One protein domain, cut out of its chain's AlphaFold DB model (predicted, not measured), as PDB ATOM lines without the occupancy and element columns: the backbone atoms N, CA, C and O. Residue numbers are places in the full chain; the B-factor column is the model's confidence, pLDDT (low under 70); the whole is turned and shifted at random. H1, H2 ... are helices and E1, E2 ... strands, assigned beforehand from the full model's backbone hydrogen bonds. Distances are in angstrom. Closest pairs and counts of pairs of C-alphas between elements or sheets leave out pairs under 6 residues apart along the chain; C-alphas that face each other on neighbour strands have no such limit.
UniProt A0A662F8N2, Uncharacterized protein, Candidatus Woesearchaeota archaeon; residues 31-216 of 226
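What this domain is: This is residues 31 to 216 of the 226 residues of an uncharacterized protein of Candidatus Woesearchaeota archaeon (UniProt A0A662F8N2). One long, twisted sheet of nine strands folds over on itself into two walls partly face to face, E3, E4, E9 and E6 in one and E5, E8 and E7 in the other, with E1 joining them through E3 and E5. The E1 and E2 hairpin runs out toward one end, with the small helix H1 on it, while H2 packs near the end of E6 and the starts of E7 and E9. The printed part has 186 residues with nine named strands and two named helices, and along the chain H1 comes between E2 and E3 and H2 between E6 and E7; the sheet is branched, its neighbour strands are antiparallel, and the class is mostly strand. The whole is compact, with a radius of gyration of the C-alphas of 17.1 A, and elongated, spanning 57 by 37 by 27 A.

Where its parts are: E1, residues 31 to 43, begins at C-alpha 31 (-20.456, 11.201, -31.955) and is 36.5 A long. E3 is residues 80 to 92, 32.6 A, and bends by 65 degrees at residue 84. E5 is residues 108 to 117, 29.0 A. E2 is residues 47 to 54, E4 95 to 103, E6 123 to 133, E7 149 to 156 and E8 185 to 193. E9, residues 203 to 215, is 39.2 A long and ends at C-alpha 215 (-25.489, 25.593, -28.123). H1 is residues 66 to 73 and H2 residues 138 to 145.

How they stand to each other: E1 has E2 on one side and E3 and E5 on the other side. Its pairing is staggered, with E5 over residues 31 to 35 and with E2 over 36 to 43. N 39 and O 51 of the E1 and E2 hairpin are 2.8 A apart, N 38 and O 86 of E1 and E3 2.8 A, and N 33 and O 114 of E1 and E5 2.9 A. E4 is the antiparallel neighbour of E3, with N 87 and O 99 within hydrogen-bond range at 2.9 A; E9 is the antiparallel neighbour of E4, with N 98 and O 207 within range at 2.9 A, and E6 that of E9, with N 126 and O 212 within range at 2.8 A. E8 is the antiparallel neighbour of E5, with N 111 and O 190 within hydrogen-bond range at 2.8 A, and in the E7 and E8 hairpin N 152 and O 189 are within range at 2.9 A. The closest C-alphas of E6 and E7, Thr 129 and Ala 151, are 6.9 A apart. H1 and H2 are on opposite faces of the sheet. In both, every O i to N i+4 pair is within hydrogen-bond range.

The domain as a whole: The C-alphas farthest apart, Pro 45 and Trp 216, are 57.3 A apart. The printed part has no cut. The links E2 to H1 and E7 to E8 are long, the latter with 28 residues, of which 179 to 180 pair antiparallel with 123 to 124 of E6. Mean pLDDT of the printed part is 92.7; residues 128 to 131 are under 70.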
ATOM      1  N   ASN A  31     -20.920  12.393 -31.267       94.94
ATOM      2  CA  ASN A  31     -20.456  11.201 -31.955       94.94
ATOM      3  C   ASN A  31     -21.264   9.976 -31.543       94.94
ATOM      4  O   ASN A  31     -21.514   9.738 -30.365       94.94
ATOM      5  N   VAL A  32     -21.640   9.154 -32.520       95.19
ATOM      6  CA  VAL A  32     -22.201   7.828 -32.249       95.19
ATOM      7  C   VAL A  32     -21.049   6.853 -32.045       95.19
ATOM      8  O   VAL A  32     -20.270   6.612 -32.973       95.19
ATOM      9  N   VAL A  33     -20.949   6.299 -30.842       96.50
ATOM     10  CA  VAL A  33     -19.816   5.465 -30.413       96.50
ATOM     11  C   VAL A  33     -20.138   3.975 -30.391       96.50
ATOM     12  O   VAL A  33     -19.222   3.166 -30.512       96.50
ATOM     13  N   ALA A  34     -21.416   3.596 -30.307       97.12
ATOM     14  CA  ALA A  34     -21.838   2.201 -30.397       97.12
ATOM     15  C   ALA A  34     -23.236   2.055 -31.011       97.12
ATOM     16  O   ALA A  34     -24.074   2.955 -30.922       97.12
ATOM     17  N   TYR A  35     -23.462   0.894 -31.622       97.69
ATOM     18  CA  TYR A  35     -24.710   0.483 -32.261       97.69
ATOM     19  C   TYR A  35     -25.016  -0.940 -31.826       97.69
ATOM     20  O   TYR A  35     -24.082  -1.729 -31.697       97.69
ATOM     21  N   SER A  36     -26.282  -1.295 -31.667       98.25
ATOM     22  CA  SER A  36     -26.697  -2.670 -31.405       98.25
ATOM     23  C   SER A  36     -27.788  -3.132 -32.371       98.25
ATOM     24  O   SER A  36     -28.286  -2.372 -33.212       98.25
ATOM     25  N   GLY A  37     -28.162  -4.399 -32.233       98.12
ATOM     26  CA  GLY A  37     -29.336  -4.954 -32.880       98.12
ATOM     27  C   GLY A  37     -29.848  -6.203 -32.181       98.12
ATOM     28  O   GLY A  37     -29.199  -6.769 -31.299       98.12
ATOM     29  N   THR A  38     -31.026  -6.639 -32.609       98.50
ATOM     30  CA  THR A  38     -31.601  -7.944 -32.304       98.50
ATOM     31  C   THR A  38     -31.609  -8.792 -33.567       98.50
ATOM     32  O   THR A  38     -32.151  -8.372 -34.588       98.50
ATOM     33  N   TRP A  39     -31.079 -10.007 -33.495       98.38
ATOM     34  CA  TRP A  39     -31.080 -10.978 -34.587       98.38
ATOM     35  C   TRP A  39     -31.771 -12.256 -34.141       98.38
ATOM     36  O   TRP A  39     -31.540 -12.755 -33.038       98.38
ATOM     37  N   VAL A  40     -32.626 -12.781 -35.009       97.88
ATOM     38  CA  VAL A  40     -33.412 -13.978 -34.740       97.88
ATOM     39  C   VAL A  40     -33.031 -15.053 -35.737       97.88
ATOM     40  O   VAL A  40     -33.182 -14.889 -36.951       97.88
ATOM     41  N   TYR A  41     -32.559 -16.169 -35.206       97.25
ATOM     42  CA  TYR A  41     -32.091 -17.312 -35.963       97.25
ATOM     43  C   TYR A  41     -33.042 -18.483 -35.781       97.25
ATOM     44  O   TYR A  41     -33.479 -18.797 -34.673       97.25
ATOM     45  N   LYS A  42     -33.327 -19.171 -36.881       96.50
ATOM     46  CA  LYS A  42     -33.917 -20.501 -36.847       96.50
ATOM     47  C   LYS A  42     -32.799 -21.514 -36.664       96.50
ATOM     48  O   LYS A  42     -31.933 -21.614 -37.529       96.50
ATOM     49  N   VAL A  43     -32.843 -22.270 -35.576       95.62
ATOM     50  CA  VAL A  43     -31.880 -23.325 -35.255       95.62
ATOM     51  C   VAL A  43     -32.534 -24.672 -35.541       95.62
ATOM     52  O   VAL A  43     -33.611 -24.989 -35.031       95.62
ATOM     53  N   TYR A  44     -31.926 -25.466 -36.419       92.62
ATOM     54  CA  TYR A  44     -32.525 -26.731 -36.831       92.62
ATOM     55  C   TYR A  44     -32.261 -27.835 -35.789       92.62
ATOM     56  O   TYR A  44     -31.145 -27.934 -35.285       92.62
ATOM     57  N   PRO A  45     -33.261 -28.694 -35.501       87.94
ATOM     58  CA  PRO A  45     -34.480 -28.873 -36.294       87.94
ATOM     59  C   PRO A  45     -35.660 -27.931 -35.978       87.94
ATOM     60  O   PRO A  45     -36.433 -27.677 -36.902       87.94
ATOM     61  N   HIS A  46     -35.830 -27.398 -34.760       74.00
ATOM     62  CA  HIS A  46     -37.096 -26.738 -34.375       74.00
ATOM     63  C   HIS A  46     -36.995 -25.552 -33.403       74.00
ATOM     64  O   HIS A  46     -38.034 -25.095 -32.930       74.00
ATOM     65  N   ASP A  47     -35.805 -25.026 -33.132       92.56
ATOM     66  CA  ASP A  47     -35.641 -23.958 -32.146       92.56
ATOM     67  C   ASP A  47     -35.501 -22.573 -32.787       92.56
ATOM     68  O   ASP A  47     -35.170 -22.415 -33.967       92.56
ATOM     69  N   ILE A  48     -35.776 -21.551 -31.979       94.69
ATOM     70  CA  ILE A  48     -35.522 -20.149 -32.296       94.69
ATOM     71  C   ILE A  48     -34.497 -19.625 -31.297       94.69
ATOM     72  O   ILE A  48     -34.657 -19.787 -30.086       94.69
ATOM     73  N   PHE A  49     -33.469 -18.962 -31.808       95.31
ATOM     74  CA  PHE A  49     -32.474 -18.262 -31.012       95.31
ATOM     75  C   PHE A  49     -32.595 -16.766 -31.272       95.31
ATOM     76  O   PHE A  49     -32.520 -16.326 -32.417       95.31
ATOM     77  N   THR A  50     -32.804 -15.988 -30.213       96.44
ATOM     78  CA  THR A  50     -32.838 -14.524 -30.289       96.44
ATOM     79  C   THR A  50     -31.619 -13.978 -29.574       96.44
ATOM     80  O   THR A  50     -31.392 -14.296 -28.406       96.44
ATOM     81  N   TRP A  51     -30.849 -13.156 -30.277       96.56
ATOM     82  CA  TRP A  51     -29.663 -12.504 -29.748       96.56
ATOM     83  C   TRP A  51     -29.815 -10.995 -29.815       96.56
ATOM     84  O   TRP A  51     -30.188 -10.461 -30.855       96.56
ATOM     85  N   HIS A  52     -29.481 -10.319 -28.724       97.69
ATOM     86  CA  HIS A  52     -29.332  -8.872 -28.671       97.69
ATOM     87  C   HIS A  52     -27.891  -8.555 -28.279       97.69
ATOM     88  O   HIS A  52     -27.393  -9.077 -27.278       97.69
ATOM     89  N   GLY A  53     -27.206  -7.769 -29.106       97.50
ATOM     90  CA  GLY A  53     -25.756  -7.597 -29.014       97.50
ATOM     91  C   GLY A  53     -25.243  -6.405 -29.809       97.50
ATOM     92  O   GLY A  53     -25.997  -5.738 -30.523       97.50
ATOM     93  N   TRP A  54     -23.948  -6.126 -29.674       97.88
ATOM     94  CA  TRP A  54     -23.309  -5.025 -30.387       97.88
ATOM     95  C   TRP A  54     -23.256  -5.289 -31.894       97.88
ATOM     96  O   TRP A  54     -23.039  -6.412 -32.345       97.88
ATOM     97  N   ALA A  55     -23.456  -4.233 -32.676       97.75
ATOM     98  CA  ALA A  55     -23.516  -4.262 -34.124       97.75
ATOM     99  C   ALA A  55     -22.308  -3.550 -34.736       97.75
ATOM    100  O   ALA A  55     -21.849  -2.504 -34.269       97.75
ATOM    101  N   ASN A  56     -21.820  -4.093 -35.846       97.31
ATOM    102  CA  ASN A  56     -20.778  -3.471 -36.636       97.31
ATOM    103  C   ASN A  56     -21.283  -2.115 -37.166       97.31
ATOM    104  O   ASN A  56     -22.272  -2.079 -37.904       97.31
ATOM    105  N   PRO A  57     -20.581  -0.998 -36.901       95.06
ATOM    106  CA  PRO A  57     -21.060   0.343 -37.241       95.06
ATOM    107  C   PRO A  57     -21.211   0.595 -38.750       95.06
ATOM    108  O   PRO A  57     -21.818   1.594 -39.140       95.06
ATOM    109  N   LYS A  58     -20.634  -0.261 -39.606       94.69
ATOM    110  CA  LYS A  58     -20.707  -0.149 -41.072       94.69
ATOM    111  C   LYS A  58     -21.765  -1.054 -41.693       94.69
ATOM    112  O   LYS A  58     -22.391  -0.641 -42.664       94.69
ATOM    113  N   THR A  59     -21.906  -2.282 -41.194       95.62
ATOM    114  CA  THR A  59     -22.763  -3.306 -41.819       95.62
ATOM    115  C   THR A  59     -24.053  -3.562 -41.049       95.62
ATOM    116  O   THR A  59     -25.018  -4.035 -41.641       95.62
ATOM    117  N   GLY A  60     -24.097  -3.238 -39.753       95.75
ATOM    118  CA  GLY A  60     -25.199  -3.606 -38.866       95.75
ATOM    119  C   GLY A  60     -25.253  -5.104 -38.549       95.75
ATOM    120  O   GLY A  60     -26.269  -5.577 -38.050       95.75
ATOM    121  N   GLU A  61     -24.204  -5.866 -38.865       97.06
ATOM    122  CA  GLU A  61     -24.078  -7.283 -38.503       97.06
ATOM    123  C   GLU A  61     -23.652  -7.431 -37.033       97.06
ATOM    124  O   GLU A  61     -23.006  -6.518 -36.511       97.06
ATOM    125  N   PRO A  62     -23.963  -8.556 -36.365       96.81
ATOM    126  CA  PRO A  62     -23.484  -8.811 -35.011       96.81
ATOM    127  C   PRO A  62     -21.955  -8.764 -34.945       96.81
ATOM    128  O   PRO A  62     -21.273  -9.269 -35.837       96.81
ATOM    129  N   MET A  63     -21.412  -8.165 -33.886       95.62
ATOM    130  CA  MET A  63     -19.974  -8.214 -33.593       95.62
ATOM    131  C   MET A  63     -19.567  -9.489 -32.849       95.62
ATOM    132  O   MET A  63     -18.388  -9.837 -32.846       95.62
ATOM    133  N   ASP A  64     -20.530 -10.156 -32.218       94.44
ATOM    134  CA  ASP A  64     -20.316 -11.403 -31.496       94.44
ATOM    135  C   ASP A  64     -20.127 -12.588 -32.450       94.44
ATOM    136  O   ASP A  64     -20.654 -12.612 -33.565       94.44
ATOM    137  N   ASP A  65     -19.411 -13.608 -31.980       93.00
ATOM    138  CA  ASP A  65     -19.293 -14.887 -32.676       93.00
ATOM    139  C   ASP A  65     -20.598 -15.686 -32.514       93.00
ATOM    140  O   ASP A  65     -20.795 -16.438 -31.557       93.00
ATOM    141  N   ILE A  66     -21.534 -15.463 -33.438       92.50
ATOM    142  CA  ILE A  66     -22.855 -16.103 -33.424       92.50
ATOM    143  C   ILE A  66     -22.749 -17.627 -33.559       92.50
ATOM    144  O   ILE A  66     -23.540 -18.337 -32.936       92.50
ATOM    145  N   ASP A  67     -21.777 -18.129 -34.330       90.12
ATOM    146  CA  ASP A  67     -21.518 -19.566 -34.461       90.12
ATOM    147  C   ASP A  67     -21.202 -20.169 -33.089       90.12
ATOM    148  O   ASP A  67     -21.817 -21.162 -32.685       90.12
ATOM    149  N   LEU A  68     -20.293 -19.529 -32.346       90.19
ATOM    150  CA  LEU A  68     -19.937 -19.953 -30.997       90.19
ATOM    151  C   LEU A  68     -21.158 -19.923 -30.069       90.19
ATOM    152  O   LEU A  68     -21.470 -20.947 -29.463       90.19
ATOM    153  N   LEU A  69     -21.894 -18.807 -30.021       90.81
ATOM    154  CA  LEU A  69     -23.057 -18.641 -29.139       90.81
ATOM    155  C   LEU A  69     -24.148 -19.692 -29.393       90.81
ATOM    156  O   LEU A  69     -24.667 -20.299 -28.452       90.81
ATOM    157  N   ILE A  70     -24.480 -19.945 -30.662       90.12
ATOM    158  CA  ILE A  70     -25.465 -20.968 -31.031       90.12
ATOM    159  C   ILE A  70     -24.934 -22.368 -30.697       90.12
ATOM    160  O   ILE A  70     -25.683 -23.194 -30.169       90.12
ATOM    161  N   SER A  71     -23.656 -22.647 -30.967       87.81
ATOM    162  CA  SER A  71     -23.061 -23.958 -30.688       87.81
ATOM    163  C   SER A  71     -23.036 -24.286 -29.190       87.81
ATOM    164  O   SER A  71     -23.344 -25.421 -28.816       87.81
ATOM    165  N   GLU A  72     -22.753 -23.301 -28.335       90.56
ATOM    166  CA  GLU A  72     -22.735 -23.454 -26.878       90.56
ATOM    167  C   GLU A  72     -24.143 -23.676 -26.317       90.56
ATOM    168  O   GLU A  72     -24.344 -24.550 -25.472       90.56
ATOM    169  N   GLN A  73     -25.134 -22.928 -26.811       90.62
ATOM    170  CA  GLN A  73     -26.507 -23.027 -26.315       90.62
ATOM    171  C   GLN A  73     -27.241 -24.282 -26.811       90.62
ATOM    172  O   GLN A  73     -28.019 -24.871 -26.060       90.62
ATOM    173  N   PHE A  74     -27.003 -24.702 -28.057       89.19
ATOM    174  CA  PHE A  74     -27.746 -25.790 -28.707       89.19
ATOM    175  C   PHE A  74     -26.903 -27.052 -28.936       89.19
ATOM    176  O   PHE A  74     -27.198 -27.841 -29.830       89.19
ATOM    177  N   ASN A  75     -25.873 -27.265 -28.107       86.31
ATOM    178  CA  ASN A  75     -25.047 -28.478 -28.085       86.31
ATOM    179  C   ASN A  75     -24.490 -28.866 -29.472       86.31
ATOM    180  O   ASN A  75     -24.602 -30.014 -29.906       86.31
ATOM    181  N   GLY A  76     -23.910 -27.889 -30.173       74.75
ATOM    182  CA  GLY A  76     -23.290 -28.088 -31.485       74.75
ATOM    183  C   GLY A  76     -24.272 -28.102 -32.655       74.75
ATOM    184  O   GLY A  76     -24.071 -28.866 -33.596       74.75
ATOM    185  N   ALA A  77     -25.332 -27.286 -32.616       83.38
ATOM    186  CA  ALA A  77     -26.235 -27.132 -33.754       83.38
ATOM    187  C   ALA A  77     -25.454 -26.826 -35.047       83.38
ATOM    188  O   ALA A  77     -24.834 -25.777 -35.185       83.38
ATOM    189  N   GLU A  78     -25.508 -27.747 -36.011       80.19
ATOM    190  CA  GLU A  78     -24.714 -27.665 -37.248       80.19
ATOM    191  C   GLU A  78     -25.334 -26.741 -38.303       80.19
ATOM    192  O   GLU A  78     -24.716 -26.435 -39.324       80.19
ATOM    193  N   LYS A  79     -26.594 -26.335 -38.106       92.88
ATOM    194  CA  LYS A  79     -27.325 -25.525 -39.075       92.88
ATOM    195  C   LYS A  79     -28.258 -24.542 -38.395       92.88
ATOM    196  O   LYS A  79     -29.190 -24.926 -37.685       92.88
ATOM    197  N   TYR A  80     -28.079 -23.280 -38.747       95.44
ATOM    198  CA  TYR A  80     -28.991 -22.208 -38.401       95.44
ATOM    199  C   TYR A  80     -29.131 -21.225 -39.571       95.44
ATOM    200  O   TYR A  80     -28.368 -21.260 -40.537       95.44
ATOM    201  N   GLU A  81     -30.160 -20.387 -39.519       96.44
ATOM    202  CA  GLU A  81     -30.489 -19.415 -40.565       96.44
ATOM    203  C   GLU A  81     -31.001 -18.126 -39.923       96.44
ATOM    204  O   GLU A  81     -31.903 -18.179 -39.089       96.44
ATOM    205  N   LEU A  82     -30.446 -16.971 -40.304       97.25
ATOM    206  CA  LEU A  82     -30.975 -15.672 -39.887       97.25
ATOM    207  C   LEU A  82     -32.333 -15.447 -40.561       97.25
ATOM    208  O   LEU A  82     -32.402 -15.332 -41.784       97.25
ATOM    209  N   ILE A  83     -33.402 -15.364 -39.771       97.50
ATOM    210  CA  ILE A  83     -34.770 -15.236 -40.287       97.50
ATOM    211  C   ILE A  83     -35.367 -13.849 -40.076       97.50
ATOM    212  O   ILE A  83     -36.243 -13.468 -40.846       97.50
ATOM    213  N   ALA A  84     -34.910 -13.087 -39.084       98.06
ATOM    214  CA  ALA A  84     -35.345 -11.712 -38.850       98.06
ATOM    215  C   ALA A  84     -34.273 -10.928 -38.100       98.06
ATOM    216  O   ALA A  84     -33.457 -11.518 -37.391       98.06
ATOM    217  N   TYR A  85     -34.280  -9.606 -38.233       98.38
ATOM    218  CA  TYR A  85     -33.456  -8.747 -37.387       98.38
ATOM    219  C   TYR A  85     -33.983  -7.314 -37.315       98.38
ATOM    220  O   TYR A  85     -34.710  -6.851 -38.197       98.38
ATOM    221  N   ALA A  86     -33.543  -6.604 -36.286       98.12
ATOM    222  CA  ALA A  86     -33.543  -5.154 -36.209       98.12
ATOM    223  C   ALA A  86     -32.125  -4.697 -35.860       98.12
ATOM    224  O   ALA A  86     -31.513  -5.262 -34.964       98.12
ATOM    225  N   THR A  87     -31.567  -3.721 -36.568       98.25
ATOM    226  CA  THR A  87     -30.191  -3.257 -36.322       98.25
ATOM    227  C   THR A  87     -30.036  -1.787 -36.682       98.25
ATOM    228  O   THR A  87     -30.811  -1.256 -37.485       98.25
ATOM    229  N   ALA A  88     -29.018  -1.139 -36.123       96.38
ATOM    230  CA  ALA A  88     -28.596   0.196 -36.513       96.38
ATOM    231  C   ALA A  88     -27.165   0.213 -37.057       96.38
ATOM    232  O   ALA A  88     -26.294  -0.538 -36.625       96.38
ATOM    233  N   TYR A  89     -26.911   1.122 -37.996       95.69
ATOM    234  CA  TYR A  89     -25.563   1.421 -38.476       95.69
ATOM    235  C   TYR A  89     -25.460   2.857 -38.992       95.69
ATOM    236  O   TYR A  89     -26.456   3.559 -39.210       95.69
ATOM    237  N   LYS A  90     -24.221   3.311 -39.193       93.94
ATOM    238  CA  LYS A  90     -23.923   4.672 -39.634       93.94
ATOM    239  C   LYS A  90     -24.438   4.923 -41.054       93.94
ATOM    240  O   LYS A  90     -24.074   4.207 -41.984       93.94
ATOM    241  N   ALA A  91     -25.206   5.995 -41.241       91.00
ATOM    242  CA  ALA A  91     -25.798   6.367 -42.535       91.00
ATOM    243  C   ALA A  91     -25.339   7.732 -43.072       91.00
ATOM    244  O   ALA A  91     -25.793   8.192 -44.119       91.00
ATOM    245  N   GLY A  92     -24.440   8.395 -42.352       86.50
ATOM    246  CA  GLY A  92     -23.884   9.694 -42.701       86.50
ATOM    247  C   GLY A  92     -23.199  10.327 -41.498       86.50
ATOM    248  O   GLY A  92     -22.987   9.664 -40.480       86.50
ATOM    249  N   ASN A  93     -22.866  11.610 -41.616       81.25
ATOM    250  CA  ASN A  93     -22.549  12.421 -40.443       81.25
ATOM    251  C   ASN A  93     -23.846  12.606 -39.650       81.25
ATOM    252  O   ASN A  93     -24.867  12.976 -40.234       81.25
ATOM    253  N   ASP A  94     -23.801  12.248 -38.369       79.88
ATOM    254  CA  ASP A  94     -24.864  12.471 -37.378       79.88
ATOM    255  C   ASP A  94     -26.210  11.803 -37.707       79.88
ATOM    256  O   ASP A  94     -27.262  12.167 -37.183       79.88
ATOM    257  N   LYS A  95     -26.187  10.800 -38.595       88.50
ATOM    258  CA  LYS A  95     -27.367  10.044 -39.023       88.50
ATOM    259  C   LYS A  95     -27.161   8.560 -38.815       88.50
ATOM    260  O   LYS A  95     -26.176   7.981 -39.288       88.50
ATOM    261  N   VAL A  96     -28.159   7.944 -38.200       92.25
ATOM    262  CA  VAL A  96     -28.197   6.507 -37.959       92.25
ATOM    263  C   VAL A  96     -29.333   5.899 -38.761       92.25
ATOM    264  O   VAL A  96     -30.473   6.351 -38.682       92.25
ATOM    265  N   GLN A  97     -29.026   4.883 -39.563       94.56
ATOM    266  CA  GLN A  97     -30.045   4.091 -40.239       94.56
ATOM    267  C   GLN A  97     -30.434   2.942 -39.325       94.56
ATOM    268  O   GLN A  97     -29.588   2.130 -38.963       94.56
ATOM    269  N   VAL A  98     -31.722   2.862 -39.015       95.88
ATOM    270  CA  VAL A  98     -32.336   1.711 -38.358       95.88
ATOM    271  C   VAL A  98     -32.973   0.856 -39.440       95.88
ATOM    272  O   VAL A  98     -33.637   1.385 -40.336       95.88
ATOM    273  N   VAL A  99     -32.745  -0.451 -39.398       96.75
ATOM    274  CA  VAL A  99     -33.273  -1.417 -40.363       96.75
ATOM    275  C   VAL A  99     -34.007  -2.509 -39.617       96.75
ATOM    276  O   VAL A  99     -33.460  -3.093 -38.691       96.75
ATOM    277  N   TRP A 100     -35.208  -2.819 -40.089       97.38
ATOM    278  CA  TRP A 100     -35.990  -3.974 -39.683       97.38
ATOM    279  C   TRP A 100     -36.153  -4.911 -40.874       97.38
ATOM    280  O   TRP A 100     -36.491  -4.475 -41.980       97.38
ATOM    281  N   TYR A 101     -35.941  -6.199 -40.650       97.75
ATOM    282  CA  TYR A 101     -36.059  -7.227 -41.671       97.75
ATOM    283  C   TYR A 101     -36.913  -8.382 -41.167       97.75
ATOM    284  O   TYR A 101     -36.577  -9.013 -40.165       97.75
ATOM    285  N   ASN A 102     -37.984  -8.665 -41.912       96.75
ATOM    286  CA  ASN A 102     -38.890  -9.789 -41.705       96.75
ATOM    287  C   ASN A 102     -39.406  -9.893 -40.259       96.75
ATOM    288  O   ASN A 102     -39.363 -10.963 -39.659       96.75
ATOM    289  N   LEU A 103     -39.869  -8.778 -39.683       94.88
ATOM    290  CA  LEU A 103     -40.379  -8.773 -38.312       94.88
ATOM    291  C   LEU A 103     -41.600  -9.687 -38.177       94.88
ATOM    292  O   LEU A 103     -42.423  -9.797 -39.092       94.88
ATOM    293  N   PHE A 104     -41.749 -10.307 -37.011       93.50
ATOM    294  CA  PHE A 104     -42.915 -11.120 -36.689       93.50
ATOM    295  C   PHE A 104     -43.328 -10.964 -35.216       93.50
ATOM    296  O   PHE A 104     -42.519 -10.519 -34.401       93.50
ATOM    297  N   PRO A 105     -44.589 -11.288 -34.870       93.88
ATOM    298  CA  PRO A 105     -45.124 -11.073 -33.529       93.88
ATOM    299  C   PRO A 105     -44.435 -11.900 -32.446       93.88
ATOM    300  O   PRO A 105     -43.819 -12.928 -32.730       93.88
ATOM    301  N   CYS A 106     -44.637 -11.483 -31.193       90.00
ATOM    302  CA  CYS A 106     -44.148 -12.150 -29.979       90.00
ATOM    303  C   CYS A 106     -42.627 -12.115 -29.762       90.00
ATOM    304  O   CYS A 106     -42.154 -12.759 -28.827       90.00
ATOM    305  N   ILE A 107     -41.873 -11.385 -30.585       95.25
ATOM    306  CA  ILE A 107     -40.451 -11.115 -30.364       95.25
ATOM    307  C   ILE A 107     -40.268  -9.613 -30.184       95.25
ATOM    308  O   ILE A 107     -40.766  -8.821 -30.984       95.25
ATOM    309  N   ASP A 108     -39.537  -9.246 -29.136       97.19
ATOM    310  CA  ASP A 108     -39.084  -7.879 -28.918       97.19
ATOM    311  C   ASP A 108     -37.795  -7.636 -29.696       97.19
ATOM    312  O   ASP A 108     -36.796  -8.336 -29.513       97.19
ATOM    313  N   PHE A 109     -37.817  -6.624 -30.553       97.94
ATOM    314  CA  PHE A 109     -36.656  -6.172 -31.295       97.94
ATOM    315  C   PHE A 109     -36.144  -4.876 -30.681       97.94
ATOM    316  O   PHE A 109     -36.855  -3.873 -30.656       97.94
ATOM    317  N   TRP A 110     -34.902  -4.899 -30.216       97.75
ATOM    318  CA  TRP A 110     -34.227  -3.761 -29.611       97.75
ATOM    319  C   TRP A 110     -33.093  -3.282 -30.510       97.75
ATOM    320  O   TRP A 110     -32.296  -4.069 -31.026       97.75
ATOM    321  N   VAL A 111     -33.021  -1.970 -30.689       97.31
ATOM    322  CA  VAL A 111     -31.935  -1.287 -31.382       97.31
ATOM    323  C   VAL A 111     -31.466  -0.151 -30.491       97.31
ATOM    324  O   VAL A 111     -32.204   0.794 -30.238       97.31
ATOM    325  N   ASP A 112     -30.231  -0.247 -30.028       97.06
ATOM    326  CA  ASP A 112     -29.602   0.720 -29.144       97.06
ATOM    327  C   ASP A 112     -28.548   1.514 -29.908       97.06
ATOM    328  O   ASP A 112     -27.767   0.976 -30.700       97.06
ATOM    329  N   ILE A 113     -28.501   2.810 -29.634       96.06
ATOM    330  CA  ILE A 113     -27.523   3.724 -30.212       96.06
ATOM    331  C   ILE A 113     -26.926   4.531 -29.067       96.06
ATOM    332  O   ILE A 113     -27.653   5.209 -28.341       96.06
ATOM    333  N   VAL A 114     -25.606   4.465 -28.901       96.81
ATOM    334  CA  VAL A 114     -24.903   5.202 -27.844       96.81
ATOM    335  C   VAL A 114     -24.202   6.405 -28.445       96.81
ATOM    336  O   VAL A 114     -23.420   6.282 -29.391       96.81
ATOM    337  N   PHE A 115     -24.465   7.563 -27.859       95.88
ATOM    338  CA  PHE A 115     -23.884   8.837 -28.238       95.88
ATOM    339  C   PHE A 115     -22.902   9.307 -27.171       95.88
ATOM    340  O   PHE A 115     -23.119   9.101 -25.976       95.88
ATOM    341  N   HIS A 116     -21.851   9.982 -27.616       97.06
ATOM    342  CA  HIS A 116     -20.852  10.648 -26.801       97.06
ATOM    343  C   HIS A 116     -20.772  12.114 -27.215       97.06
ATOM    344  O   HIS A 116     -20.665  12.430 -28.403       97.06
ATOM    345  N   TYR A 117     -20.851  13.016 -26.243       96.75
ATOM    346  CA  TYR A 117     -20.716  14.442 -26.500       96.75
ATOM    347  C   TYR A 117     -19.248  14.883 -26.401       96.75
ATOM    348  O   TYR A 117     -18.676  14.957 -25.309       96.75
ATOM    349  N   ASP A 118     -18.669  15.216 -27.555       96.44
ATOM    350  CA  ASP A 118     -17.268  15.625 -27.734       96.44
ATOM    351  C   ASP A 118     -17.088  17.151 -27.816       96.44
ATOM    352  O   ASP A 118     -15.968  17.658 -27.940       96.44
ATOM    353  N   GLY A 119     -18.182  17.912 -27.727       94.56
ATOM    354  CA  GLY A 119     -18.130  19.368 -27.735       94.56
ATOM    355  C   GLY A 119     -17.337  19.951 -26.558       94.56
ATOM    356  O   GLY A 119     -17.377  19.463 -25.429       94.56
ATOM    357  N   SER A 120     -16.627  21.050 -26.824       95.44
ATOM    358  CA  SER A 120     -15.798  21.761 -25.836       95.44
ATOM    359  C   SER A 120     -16.572  22.770 -24.979       95.44
ATOM    360  O   SER A 120     -16.013  23.345 -24.043       95.44
ATOM    361  N   ILE A 121     -17.857  22.978 -25.270       94.00
ATOM    362  CA  ILE A 121     -18.775  23.792 -24.469       94.00
ATOM    363  C   ILE A 121     -20.046  23.029 -24.121       94.00
ATOM    364  O   ILE A 121     -20.396  22.095 -24.837       94.00
ATOM    365  N   PRO A 122     -20.771  23.420 -23.059       94.38
ATOM    366  CA  PRO A 122     -22.082  22.856 -22.785       94.38
ATOM    367  C   PRO A 122     -23.050  23.069 -23.951       94.38
ATOM    368  O   PRO A 122     -23.105  24.153 -24.539       94.38
ATOM    369  N   ALA A 123     -23.857  22.054 -24.223       94.38
ATOM    370  CA  ALA A 123     -24.922  22.099 -25.215       94.38
ATOM    371  C   ALA A 123     -26.232  21.579 -24.623       94.38
ATOM    372  O   ALA A 123     -26.288  21.179 -23.455       94.38
ATOM    373  N   ARG A 124     -27.296  21.618 -25.418       92.62
ATOM    374  CA  ARG A 124     -28.577  21.002 -25.085       92.62
ATOM    375  C   ARG A 124     -29.095  20.181 -26.250       92.62
ATOM    376  O   ARG A 124     -28.813  20.496 -27.406       92.62
ATOM    377  N   ILE A 125     -29.891  19.169 -25.946       91.12
ATOM    378  CA  ILE A 125     -30.600  18.410 -26.977       91.12
ATOM    379  C   ILE A 125     -31.737  19.270 -27.530       91.12
ATOM    380  O   ILE A 125     -32.597  19.719 -26.774       91.12
ATOM    381  N   ALA A 126     -31.729  19.519 -28.837       87.06
ATOM    382  CA  ALA A 126     -32.766  20.287 -29.527       87.06
ATOM    383  C   ALA A 126     -33.934  19.404 -29.978       87.06
ATOM    384  O   ALA A 126     -35.082  19.838 -29.955       87.06
ATOM    385  N   THR A 127     -33.645  18.154 -30.339       79.06
ATOM    386  CA  THR A 127     -34.649  17.177 -30.765       79.06
ATOM    387  C   THR A 127     -34.353  15.833 -30.114       79.06
ATOM    388  O   THR A 127     -33.289  15.251 -30.337       79.06
ATOM    389  N   THR A 128     -35.297  15.308 -29.342       63.81
ATOM    390  CA  THR A 128     -35.283  13.903 -28.942       63.81
ATOM    391  C   THR A 128     -36.132  13.149 -29.953       63.81
ATOM    392  O   THR A 128     -37.322  13.425 -30.076       63.81
ATOM    393  N   THR A 129     -35.515  12.222 -30.691       60.78
ATOM    394  CA  THR A 129     -36.212  11.208 -31.508       60.78
ATOM    395  C   THR A 129     -37.049  11.711 -32.688       60.78
ATOM    396  O   THR A 129     -38.139  11.210 -32.934       60.78
ATOM    397  N   ASP A 130     -36.492  12.594 -33.516       61.81
ATOM    398  CA  ASP A 130     -36.978  12.746 -34.893       61.81
ATOM    399  C   ASP A 130     -36.432  11.577 -35.729       61.81
ATOM    400  O   ASP A 130     -35.404  11.690 -36.408       61.81
ATOM    401  N   TYR A 131     -37.086  10.412 -35.668       67.44
ATOM    402  CA  TYR A 131     -36.828   9.383 -36.668       67.44
ATOM    403  C   TYR A 131     -37.746   9.590 -37.867       67.44
ATOM    404  O   TYR A 131     -38.972   9.577 -37.788       67.44
ATOM    405  N   LYS A 132     -37.136   9.815 -39.029       74.94
ATOM    406  CA  LYS A 132     -37.880  10.033 -40.267       74.94
ATOM    407  C   LYS A 132     -38.138   8.687 -40.920       74.94
ATOM    408  O   LYS A 132     -37.211   8.031 -41.405       74.94
ATOM    409  N   ILE A 133     -39.409   8.294 -40.934       76.38
ATOM    410  CA  ILE A 133     -39.882   7.135 -41.688       76.38
ATOM    411  C   ILE A 133     -39.632   7.398 -43.176       76.38
ATOM    412  O   ILE A 133     -40.011   8.440 -43.721       76.38
ATOM    413  N   ILE A 134     -38.970   6.457 -43.849       80.44
ATOM    414  CA  ILE A 134     -38.751   6.552 -45.293       80.44
ATOM    415  C   ILE A 134     -40.098   6.374 -46.006       80.44
ATOM    416  O   ILE A 134     -40.875   5.482 -45.676       80.44
ATOM    417  N   LYS A 135     -40.366   7.214 -47.012       78.12
ATOM    418  CA  LYS A 135     -41.602   7.175 -47.813       78.12
ATOM    419  C   LYS A 135     -41.927   5.751 -48.299       78.12
ATOM    420  O   LYS A 135     -41.042   5.065 -48.807       78.12
ATOM    421  N   GLY A 136     -43.201   5.355 -48.213       81.50
ATOM    422  CA  GLY A 136     -43.675   4.016 -48.596       81.50
ATOM    423  C   GLY A 136     -43.570   2.966 -47.485       81.50
ATOM    424  O   GLY A 136     -43.603   1.770 -47.770       81.50
ATOM    425  N   GLN A 137     -43.374   3.399 -46.238       90.31
ATOM    426  CA  GLN A 137     -43.329   2.540 -45.052       90.31
ATOM    427  C   GLN A 137     -44.342   3.008 -44.005       90.31
ATOM    428  O   GLN A 137     -44.045   3.094 -42.816       90.31
ATOM    429  N   GLU A 138     -45.557   3.317 -44.458       91.56
ATOM    430  CA  GLU A 138     -46.650   3.835 -43.627       91.56
ATOM    431  C   GLU A 138     -46.977   2.898 -42.450       91.56
ATOM    432  O   GLU A 138     -47.393   3.358 -41.391       91.56
ATOM    433  N   TRP A 139     -46.710   1.597 -42.606       93.31
ATOM    434  CA  TRP A 139     -46.883   0.593 -41.555       93.31
ATOM    435  C   TRP A 139     -46.042   0.872 -40.301       93.31
ATOM    436  O   TRP A 139     -46.465   0.486 -39.219       93.31
ATOM    437  N   ILE A 140     -44.884   1.539 -40.420       92.94
ATOM    438  CA  ILE A 140     -44.046   1.902 -39.265       92.94
ATOM    439  C   ILE A 140     -44.758   2.956 -38.418       92.94
ATOM    440  O   ILE A 140     -44.796   2.832 -37.200       92.94
ATOM    441  N   GLY A 141     -45.370   3.954 -39.062       91.69
ATOM    442  CA  GLY A 141     -46.123   4.995 -38.361       91.69
ATOM    443  C   GLY A 141     -47.395   4.443 -37.722       91.69
ATOM    444  O   GLY A 141     -47.768   4.863 -36.635       91.69
ATOM    445  N   GLN A 142     -48.033   3.454 -38.359       93.56
ATOM    446  CA  GLN A 142     -49.144   2.739 -37.731       93.56
ATOM    447  C   GLN A 142     -48.672   1.892 -36.539       93.56
ATOM    448  O   GLN A 142     -49.317   1.918 -35.499       93.56
ATOM    449  N   LEU A 143     -47.536   1.195 -36.655       94.38
ATOM    450  CA  LEU A 143     -46.976   0.409 -35.553       94.38
ATOM    451  C   LEU A 143     -46.631   1.298 -34.348       94.38
ATOM    452  O   LEU A 143     -46.905   0.914 -33.216       94.38
ATOM    453  N   GLU A 144     -46.072   2.485 -34.588       93.00
ATOM    454  CA  GLU A 144     -45.859   3.506 -33.557       93.00
ATOM    455  C   GLU A 144     -47.180   3.967 -32.932       93.00
ATOM    456  O   GLU A 144     -47.316   3.948 -31.712       93.00
ATOM    457  N   ALA A 145     -48.178   4.323 -33.749       92.31
ATOM    458  CA  ALA A 145     -49.487   4.761 -33.263       92.31
ATOM    459  C   ALA A 145     -50.208   3.684 -32.429       92.31
ATOM    460  O   ALA A 145     -50.930   4.011 -31.487       92.31
ATOM    461  N   ASP A 146     -49.977   2.411 -32.749       94.25
ATOM    462  CA  ASP A 146     -50.498   1.256 -32.015       94.25
ATOM    463  C   ASP A 146     -49.662   0.925 -30.757       94.25
ATOM    464  O   ASP A 146     -49.989  -0.007 -30.020       94.25
ATOM    465  N   GLY A 147     -48.580   1.668 -30.497       93.88
ATOM    466  CA  GLY A 147     -47.673   1.467 -29.364       93.88
ATOM    467  C   GLY A 147     -46.713   0.286 -29.519       93.88
ATOM    468  O   GLY A 147     -46.041  -0.079 -28.557       93.88
ATOM    469  N   GLY A 148     -46.630  -0.311 -30.709       95.00
ATOM    470  CA  GLY A 148     -45.708  -1.403 -31.036       95.00
ATOM    471  C   GLY A 148     -44.325  -0.935 -31.493       95.00
ATOM    472  O   GLY A 148     -43.467  -1.767 -31.777       95.00
ATOM    473  N   LEU A 149     -44.091   0.373 -31.582       94.94
ATOM    474  CA  LEU A 149     -42.776   0.971 -31.802       94.94
ATOM    475  C   LEU A 149     -42.618   2.156 -30.854       94.94
ATOM    476  O   LEU A 149     -43.440   3.065 -30.869       94.94
ATOM    477  N   ASN A 150     -41.572   2.141 -30.034       93.62
ATOM    478  CA  ASN A 150     -41.258   3.234 -29.120       93.62
ATOM    479  C   ASN A 150     -39.761   3.521 -29.136       93.62
ATOM    480  O   ASN A 150     -38.946   2.653 -29.456       93.62
ATOM    481  N   ALA A 151     -39.410   4.743 -28.760       93.06
ATOM    482  CA  ALA A 151     -38.036   5.173 -28.633       93.06
ATOM    483  C   ALA A 151     -37.862   5.942 -27.321       93.06
ATOM    484  O   ALA A 151     -38.643   6.846 -27.030       93.06
ATOM    485  N   TRP A 152     -36.838   5.593 -26.549       93.31
ATOM    486  CA  TRP A 152     -36.525   6.246 -25.280       93.31
ATOM    487  C   TRP A 152     -35.055   6.611 -25.219       93.31
ATOM    488  O   TRP A 152     -34.201   5.857 -25.682       93.31
ATOM    489  N   CYS A 153     -34.745   7.760 -24.629       94.19
ATOM    490  CA  CYS A 153     -33.375   8.231 -24.504       94.19
ATOM    491  C   CYS A 153     -32.991   8.338 -23.029       94.19
ATOM    492  O   CYS A 153     -33.708   8.962 -22.257       94.19
ATOM    493  N   TYR A 154     -31.849   7.783 -22.629       95.62
ATOM    494  CA  TYR A 154     -31.395   7.778 -21.234       95.62
ATOM    495  C   TYR A 154     -29.947   8.227 -21.120       95.62
ATOM    496  O   TYR A 154     -29.137   7.939 -22.001       95.62
ATOM    497  N   ARG A 155     -29.572   8.860 -20.004       97.12
ATOM    498  CA  ARG A 155     -28.153   9.019 -19.679       97.12
ATOM    499  C   ARG A 155     -27.559   7.635 -19.419       97.12
ATOM    500  O   ARG A 155     -28.185   6.788 -18.777       97.12
ATOM    501  N   THR A 156     -26.341   7.421 -19.904       98.00
ATOM    502  CA  THR A 156     -25.609   6.165 -19.727       98.00
ATOM    503  C   THR A 156     -24.112   6.425 -19.498       98.00
ATOM    504  O   THR A 156     -23.725   7.529 -19.109       98.00
ATOM    505  N   GLU A 157     -23.280   5.406 -19.697       97.88
ATOM    506  CA  GLU A 157     -21.820   5.451 -19.582       97.88
ATOM    507  C   GLU A 157     -21.123   5.075 -20.899       97.88
ATOM    508  O   GLU A 157     -21.771   4.757 -21.894       97.88
ATOM    509  N   ASP A 158     -19.789   5.109 -20.892       97.75
ATOM    510  CA  ASP A 158     -18.961   4.562 -21.969       97.75
ATOM    511  C   ASP A 158     -19.368   3.102 -22.255       97.75
ATOM    512  O   ASP A 158     -19.421   2.308 -21.314       97.75
ATOM    513  N   PRO A 159     -19.666   2.721 -23.512       96.44
ATOM    514  CA  PRO A 159     -20.046   1.352 -23.860       96.44
ATOM    515  C   PRO A 159     -18.883   0.350 -23.823       96.44
ATOM    516  O   PRO A 159     -19.128  -0.850 -23.730       96.44
ATOM    517  N   THR A 160     -17.626   0.805 -23.853       96.75
ATOM    518  CA  THR A 160     -16.422  -0.046 -23.948       96.75
ATOM    519  C   THR A 160     -16.338  -1.192 -22.921       96.75
ATOM    520  O   THR A 160     -15.977  -2.302 -23.318       96.75
ATOM    521  N   PRO A 161     -16.637  -1.005 -21.617       96.44
ATOM    522  CA  PRO A 161     -16.580  -2.091 -20.635       96.44
ATOM    523  C   PRO A 161     -17.765  -3.069 -20.702       96.44
ATOM    524  O   PRO A 161     -17.743  -4.089 -20.009       96.44
ATOM    525  N   TYR A 162     -18.803  -2.787 -21.493       95.00
ATOM    526  CA  TYR A 162     -20.026  -3.582 -21.529       95.00
ATOM    527  C   TYR A 162     -19.994  -4.569 -22.693       95.00
ATOM    528  O   TYR A 162     -19.984  -4.186 -23.858       95.00
ATOM    529  N   ILE A 163     -20.032  -5.865 -22.381       93.38
ATOM    530  CA  ILE A 163     -20.036  -6.933 -23.398       93.38
ATOM    531  C   ILE A 163     -21.343  -6.929 -24.201       93.38
ATOM    532  O   ILE A 163     -21.355  -7.336 -25.356       93.38
ATOM    533  N   LYS A 164     -22.436  -6.445 -23.603       92.81
ATOM    534  CA  LYS A 164     -23.740  -6.360 -24.250       92.81
ATOM    535  C   LYS A 164     -24.433  -5.022 -23.981       92.81
ATOM    536  O   LYS A 164     -24.238  -4.448 -22.905       92.81
ATOM    537  N   PRO A 165     -25.282  -4.557 -24.910       94.31
ATOM    538  CA  PRO A 165     -26.038  -3.310 -24.771       94.31
ATOM    539  C   PRO A 165     -27.087  -3.311 -23.641       94.31
ATOM    540  O   PRO A 165     -27.400  -2.248 -23.099       94.31
ATOM    541  N   ASP A 166     -27.640  -4.469 -23.270       93.88
ATOM    542  CA  ASP A 166     -28.629  -4.628 -22.190       93.88
ATOM    543  C   ASP A 166     -28.015  -4.484 -20.788       93.88
ATOM    544  O   ASP A 166     -28.718  -4.156 -19.834       93.88
ATOM    545  N   LEU A 167     -26.697  -4.667 -20.671       95.38
ATOM    546  CA  LEU A 167     -25.949  -4.481 -19.428       95.38
ATOM    547  C   LEU A 167     -25.584  -3.019 -19.153       95.38
ATOM    548  O   LEU A 167     -25.118  -2.710 -18.055       95.38
ATOM    549  N   MET A 168     -25.768  -2.123 -20.128       96.81
ATOM    550  CA  MET A 168     -25.491  -0.706 -19.923       96.81
ATOM    551  C   MET A 168     -26.480  -0.095 -18.925       96.81
ATOM    552  O   MET A 168     -27.693  -0.297 -19.059       96.81
ATOM    553  N   PRO A 169     -26.006   0.709 -17.960       96.88
ATOM    554  CA  PRO A 169     -26.886   1.378 -17.021       96.88
ATOM    555  C   PRO A 169     -27.767   2.394 -17.752       96.88
ATOM    556  O   PRO A 169     -27.293   3.186 -18.572       96.88
ATOM    557  N   LYS A 170     -29.056   2.385 -17.414       96.94
ATOM    558  CA  LYS A 170     -30.021   3.414 -17.805       96.94
ATOM    559  C   LYS A 170     -30.285   4.276 -16.581       96.94
ATOM    560  O   LYS A 170     -30.829   3.785 -15.591       96.94
ATOM    561  N   TYR A 171     -29.830   5.522 -16.624       96.81
ATOM    562  CA  TYR A 171     -30.036   6.470 -15.537       96.81
ATOM    563  C   TYR A 171     -31.312   7.289 -15.776       96.81
ATOM    564  O   TYR A 171     -32.374   6.724 -16.027       96.81
ATOM    565  N   GLU A 172     -31.237   8.611 -15.665       96.25
ATOM    566  CA  GLU A 172     -32.349   9.501 -15.958       96.25
ATOM    567  C   GLU A 172     -32.686   9.550 -17.454       96.25
ATOM    568  O   GLU A 172     -31.816   9.401 -18.318       96.25
ATOM    569  N   GLU A 173     -33.964   9.778 -17.751       94.69
ATOM    570  CA  GLU A 173     -34.438  10.007 -19.111       94.69
ATOM    571  C   GLU A 173     -33.972  11.372 -19.627       94.69
ATOM    572  O   GLU A 173     -33.926  12.374 -18.905       94.69
ATOM    573  N   VAL A 174     -33.595  11.387 -20.897       92.69
ATOM    574  CA  VAL A 174     -32.978  12.505 -21.592       92.69
ATOM    575  C   VAL A 174     -34.021  13.126 -22.518       92.69
ATOM    576  O   VAL A 174     -34.404  12.543 -23.529       92.69
ATOM    577  N   TRP A 175     -34.470  14.327 -22.157       91.44
ATOM    578  CA  TRP A 175     -35.538  15.068 -22.835       91.44
ATOM    579  C   TRP A 175     -35.000  16.236 -23.676       91.44
ATOM    580  O   TRP A 175     -33.833  16.624 -23.568       91.44
ATOM    581  N   ILE A 176     -35.859  16.856 -24.493       89.06
ATOM    582  CA  ILE A 176     -35.530  18.122 -25.168       89.06
ATOM    583  C   ILE A 176     -35.132  19.164 -24.116       89.06
ATOM    584  O   ILE A 176     -35.803  19.341 -23.100       89.06
ATOM    585  N   GLY A 177     -34.023  19.858 -24.363       89.25
ATOM    586  CA  GLY A 177     -33.436  20.826 -23.443       89.25
ATOM    587  C   GLY A 177     -32.486  20.224 -22.405       89.25
ATOM    588  O   GLY A 177     -31.858  20.989 -21.673       89.25
ATOM    589  N   TYR A 178     -32.331  18.896 -22.352       92.75
ATOM    590  CA  TYR A 178     -31.376  18.246 -21.457       92.75
ATOM    591  C   TYR A 178     -29.950  18.754 -21.711       92.75
ATOM    592  O   TYR A 178     -29.498  18.815 -22.858       92.75
ATOM    593  N   GLN A 179     -29.250  19.126 -20.636       94.81
ATOM    594  CA  GLN A 179     -27.912  19.708 -20.699       94.81
ATOM    595  C   GLN A 179     -26.846  18.636 -20.914       94.81
ATOM    596  O   GLN A 179     -26.713  17.715 -20.113       94.81
ATOM    597  N   LEU A 180     -26.027  18.807 -21.948       94.44
ATOM    598  CA  LEU A 180     -24.869  17.966 -22.219       94.44
ATOM    599  C   LEU A 180     -23.581  18.695 -21.845       94.44
ATOM    600  O   LEU A 180     -23.367  19.857 -22.203       94.44
ATOM    601  N   HIS A 181     -22.712  17.979 -21.144       96.00
ATOM    602  CA  HIS A 181     -21.332  18.359 -20.877       96.00
ATOM    603  C   HIS A 181     -20.374  17.453 -21.636       96.00
ATOM    604  O   HIS A 181     -20.722  16.326 -21.990       96.00
ATOM    605  N   GLN A 182     -19.150  17.942 -21.850       96.19
ATOM    606  CA  GLN A 182     -18.074  17.144 -22.428       96.19
ATOM    607  C   GLN A 182     -17.965  15.792 -21.708       96.19
ATOM    608  O   GLN A 182     -18.026  15.729 -20.476       96.19
ATOM    609  N   CYS A 183     -17.812  14.727 -22.488       97.00
ATOM    610  CA  CYS A 183     -17.756  13.343 -22.023       97.00
ATOM    611  C   CYS A 183     -19.061  12.771 -21.453       97.00
ATOM    612  O   CYS A 183     -19.045  11.742 -20.776       97.00
ATOM    613  N   ASN A 184     -20.206  13.418 -21.678       97.50
ATOM    614  CA  ASN A 184     -21.495  12.799 -21.380       97.50
ATOM    615  C   ASN A 184     -21.833  11.733 -22.420       97.50
ATOM    616  O   ASN A 184     -21.630  11.933 -23.618       97.50
ATOM    617  N   TYR A 185     -22.404  10.633 -21.931       97.69
ATOM    618  CA  TYR A 185     -22.954   9.562 -22.745       97.69
ATOM    619  C   TYR A 185     -24.463   9.485 -22.554       97.69
ATOM    620  O   TYR A 185     -24.977   9.618 -21.437       97.69
ATOM    621  N   PHE A 186     -25.173   9.228 -23.641       95.81
ATOM    622  CA  PHE A 186     -26.590   8.900 -23.597       95.81
ATOM    623  C   PHE A 186     -26.920   7.840 -24.644       95.81
ATOM    624  O   PHE A 186     -26.210   7.669 -25.634       95.81
ATOM    625  N   LYS A 187     -27.981   7.092 -24.375       95.38
ATOM    626  CA  LYS A 187     -28.388   5.904 -25.107       95.38
ATOM    627  C   LYS A 187     -29.800   6.107 -25.627       95.38
ATOM    628  O   LYS A 187     -30.682   6.438 -24.841       95.38
ATOM    629  N   LEU A 188     -29.994   5.912 -26.924       94.75
ATOM    630  CA  LEU A 188     -31.304   5.825 -27.552       94.75
ATOM    631  C   LEU A 188     -31.669   4.350 -27.719       94.75
ATOM    632  O   LEU A 188     -31.020   3.652 -28.496       94.75
ATOM    633  N   ASP A 189     -32.714   3.916 -27.029       95.69
ATOM    634  CA  ASP A 189     -33.298   2.584 -27.137       95.69
ATOM    635  C   ASP A 189     -34.527   2.661 -28.044       95.69
ATOM    636  O   ASP A 189     -35.498   3.343 -27.719       95.69
ATOM    637  N   ILE A 190     -34.503   1.951 -29.166       95.31
ATOM    638  CA  ILE A 190     -35.643   1.798 -30.070       95.31
ATOM    639  C   ILE A 190     -36.165   0.376 -29.907       95.31
ATOM    640  O   ILE A 190     -35.464  -0.593 -30.200       95.31
ATOM    641  N   TRP A 191     -37.403   0.259 -29.447       96.31
ATOM    642  CA  TRP A 191     -38.087  -1.005 -29.217       96.31
ATOM    643  C   TRP A 191     -39.210  -1.184 -30.221       96.31
ATOM    644  O   TRP A 191     -40.068  -0.311 -30.350       96.31
ATOM    645  N   ALA A 192     -39.230  -2.331 -30.893       96.69
ATOM    646  CA  ALA A 192     -40.332  -2.753 -31.739       96.69
ATOM    647  C   ALA A 192     -40.887  -4.099 -31.262       96.69
ATOM    648  O   ALA A 192     -40.157  -5.086 -31.165       96.69
ATOM    649  N   HIS A 193     -42.196  -4.147 -31.041       96.44
ATOM    650  CA  HIS A 193     -42.956  -5.358 -30.771       96.44
ATOM    651  C   HIS A 193     -44.176  -5.398 -31.679       96.44
ATOM    652  O   HIS A 193     -45.041  -4.523 -31.637       96.44
ATOM    653  N   LEU A 194     -44.262  -6.435 -32.505       94.62
ATOM    654  CA  LEU A 194     -45.390  -6.584 -33.412       94.62
ATOM    655  C   LEU A 194     -46.576  -7.203 -32.668       94.62
ATOM    656  O   LEU A 194     -46.420  -8.286 -32.093       94.62
ATOM    657  N   PRO A 195     -47.776  -6.594 -32.726       93.38
ATOM    658  CA  PRO A 195     -48.972  -7.263 -32.243       93.38
ATOM    659  C   PRO A 195     -49.228  -8.520 -33.086       93.38
ATOM    660  O   PRO A 195     -48.742  -8.638 -34.213       93.38
ATOM    661  N   GLN A 196     -50.008  -9.467 -32.557       93.56
ATOM    662  CA  GLN A 196     -50.420 -10.684 -33.274       93.56
ATOM    663  C   GLN A 196     -51.444 -10.385 -34.388       93.56
ATOM    664  O   GLN A 196     -52.536 -10.949 -34.425       93.56
ATOM    665  N   ASP A 197     -51.083  -9.494 -35.303       93.00
ATOM    666  CA  ASP A 197     -51.876  -9.064 -36.445       93.00
ATOM    667  C   ASP A 197     -51.130  -9.429 -37.745       93.00
ATOM    668  O   ASP A 197     -49.985  -9.000 -37.946       93.00
ATOM    669  N   PRO A 198     -51.754 -10.208 -38.654       93.19
ATOM    670  CA  PRO A 198     -51.193 -10.533 -39.964       93.19
ATOM    671  C   PRO A 198     -50.749  -9.323 -40.793       93.19
ATOM    672  O   PRO A 198     -49.895  -9.475 -41.667       93.19
ATOM    673  N   TYR A 199     -51.296  -8.132 -40.535       93.81
ATOM    674  CA  TYR A 199     -50.900  -6.898 -41.207       93.81
ATOM    675  C   TYR A 199     -49.406  -6.582 -41.036       93.81
ATOM    676  O   TYR A 199     -48.773  -6.134 -41.998       93.81
ATOM    677  N   TYR A 200     -48.828  -6.847 -39.860       92.44
ATOM    678  CA  TYR A 200     -47.424  -6.538 -39.556       92.44
ATOM    679  C   TYR A 200     -46.454  -7.688 -39.842       92.44
ATOM    680  O   TYR A 200     -45.244  -7.477 -39.904       92.44
ATOM    681  N   MET A 201     -46.960  -8.905 -40.037       93.00
ATOM    682  CA  MET A 201     -46.122 -10.088 -40.232       93.00
ATOM    683  C   MET A 201     -45.279  -9.992 -41.510       93.00
ATOM    684  O   MET A 201     -45.780  -9.691 -42.595       93.00
ATOM    685  N   GLY A 202     -43.986 -10.282 -41.382       93.44
ATOM    686  CA  GLY A 202     -43.027 -10.302 -42.485       93.44
ATOM    687  C   GLY A 202     -42.688  -8.923 -43.049       93.44
ATOM    688  O   GLY A 202     -42.101  -8.819 -44.131       93.44
ATOM    689  N   LYS A 203     -43.059  -7.842 -42.351       95.31
ATOM    690  CA  LYS A 203     -42.708  -6.488 -42.775       95.31
ATOM    691  C   LYS A 203     -41.215  -6.242 -42.592       95.31
ATOM    692  O   LYS A 203     -40.594  -6.658 -41.617       95.31
ATOM    693  N   SER A 204     -40.659  -5.529 -43.562       96.69
ATOM    694  CA  SER A 204     -39.299  -5.007 -43.544       96.69
ATOM    695  C   SER A 204     -39.364  -3.506 -43.790       96.69
ATOM    696  O   SER A 204     -40.228  -3.024 -44.530       96.69
ATOM    697  N   GLY A 205     -38.456  -2.759 -43.179       94.69
ATOM    698  CA  GLY A 205     -38.461  -1.307 -43.241       94.69
ATOM    699  C   GLY A 205     -37.149  -0.708 -42.773       94.69
ATOM    700  O   GLY A 205     -36.235  -1.405 -42.338       94.69
ATOM    701  N   LYS A 206     -37.044   0.606 -42.915       95.12
ATOM    702  CA  LYS A 206     -35.906   1.399 -42.493       95.12
ATOM    703  C   LYS A 206     -36.364   2.784 -42.052       95.12
ATOM    704  O   LYS A 206     -37.140   3.433 -42.753       95.12
ATOM    705  N   ALA A 207     -35.784   3.271 -40.968       92.00
ATOM    706  CA  ALA A 207     -35.909   4.652 -40.523       92.00
ATOM    707  C   ALA A 207     -34.525   5.305 -40.465       92.00
ATOM    708  O   ALA A 207     -33.492   4.626 -40.508       92.00
ATOM    709  N   VAL A 208     -34.505   6.632 -40.404       90.50
ATOM    710  CA  VAL A 208     -33.297   7.393 -40.080       90.50
ATOM    711  C   VAL A 208     -33.535   8.087 -38.754       90.50
ATOM    712  O   VAL A 208     -34.388   8.967 -38.700       90.50
ATOM    713  N   ALA A 209     -32.796   7.695 -37.723       87.94
ATOM    714  CA  ALA A 209     -32.770   8.388 -36.444       87.94
ATOM    715  C   ALA A 209     -31.724   9.510 -36.491       87.94
ATOM    716  O   ALA A 209     -30.601   9.317 -36.978       87.94
ATOM    717  N   GLN A 210     -32.106  10.682 -35.991       86.94
ATOM    718  CA  GLN A 210     -31.238  11.844 -35.858       86.94
ATOM    719  C   GLN A 210     -31.484  12.493 -34.491       86.94
ATOM    720  O   GLN A 210     -32.630  12.663 -34.075       86.94
ATOM    721  N   ILE A 211     -30.400  12.853 -33.807       88.25
ATOM    722  CA  ILE A 211     -30.435  13.663 -32.588       88.25
ATOM    723  C   ILE A 211     -29.662  14.938 -32.879       88.25
ATOM    724  O   ILE A 211     -28.511  14.886 -33.309       88.25
ATOM    725  N   GLU A 212     -30.310  16.077 -32.674       90.19
ATOM    726  CA  GLU A 212     -29.694  17.385 -32.830       90.19
ATOM    727  C   GLU A 212     -29.283  17.937 -31.462       90.19
ATOM    728  O   GLU A 212     -30.064  17.933 -30.504       90.19
ATOM    729  N   VAL A 213     -28.047  18.426 -31.387       90.62
ATOM    730  CA  VAL A 213     -27.474  19.073 -30.207       90.62
ATOM    731  C   VAL A 213     -27.027  20.469 -30.610       90.62
ATOM    732  O   VAL A 213     -26.351  20.640 -31.621       90.62
ATOM    733  N   VAL A 214     -27.423  21.465 -29.821       91.44
ATOM    734  CA  VAL A 214     -27.241  22.888 -30.142       91.44
ATOM    735  C   VAL A 214     -26.649  23.629 -28.954       91.44
ATOM    736  O   VAL A 214     -26.802  23.206 -27.800       91.44
ATOM    737  N   GLN A 215     -25.990  24.756 -29.208       90.19
ATOM    738  CA  GLN A 215     -25.489  25.593 -28.123       90.19
ATOM    739  C   GLN A 215     -26.662  26.194 -27.321       90.19
ATOM    740  O   GLN A 215     -27.731  26.480 -27.855       90.19
ATOM    741  N   TRP A 216     -26.474  26.420 -26.018       79.00
ATOM    742  CA  TRP A 216     -27.519  26.944 -25.118       79.00
ATOM    743  C   TRP A 216     -28.132  28.287 -25.527       79.00
ATOM    744  O   TRP A 216     -29.274  28.574 -25.182       79.00
TER     745      TRP A 216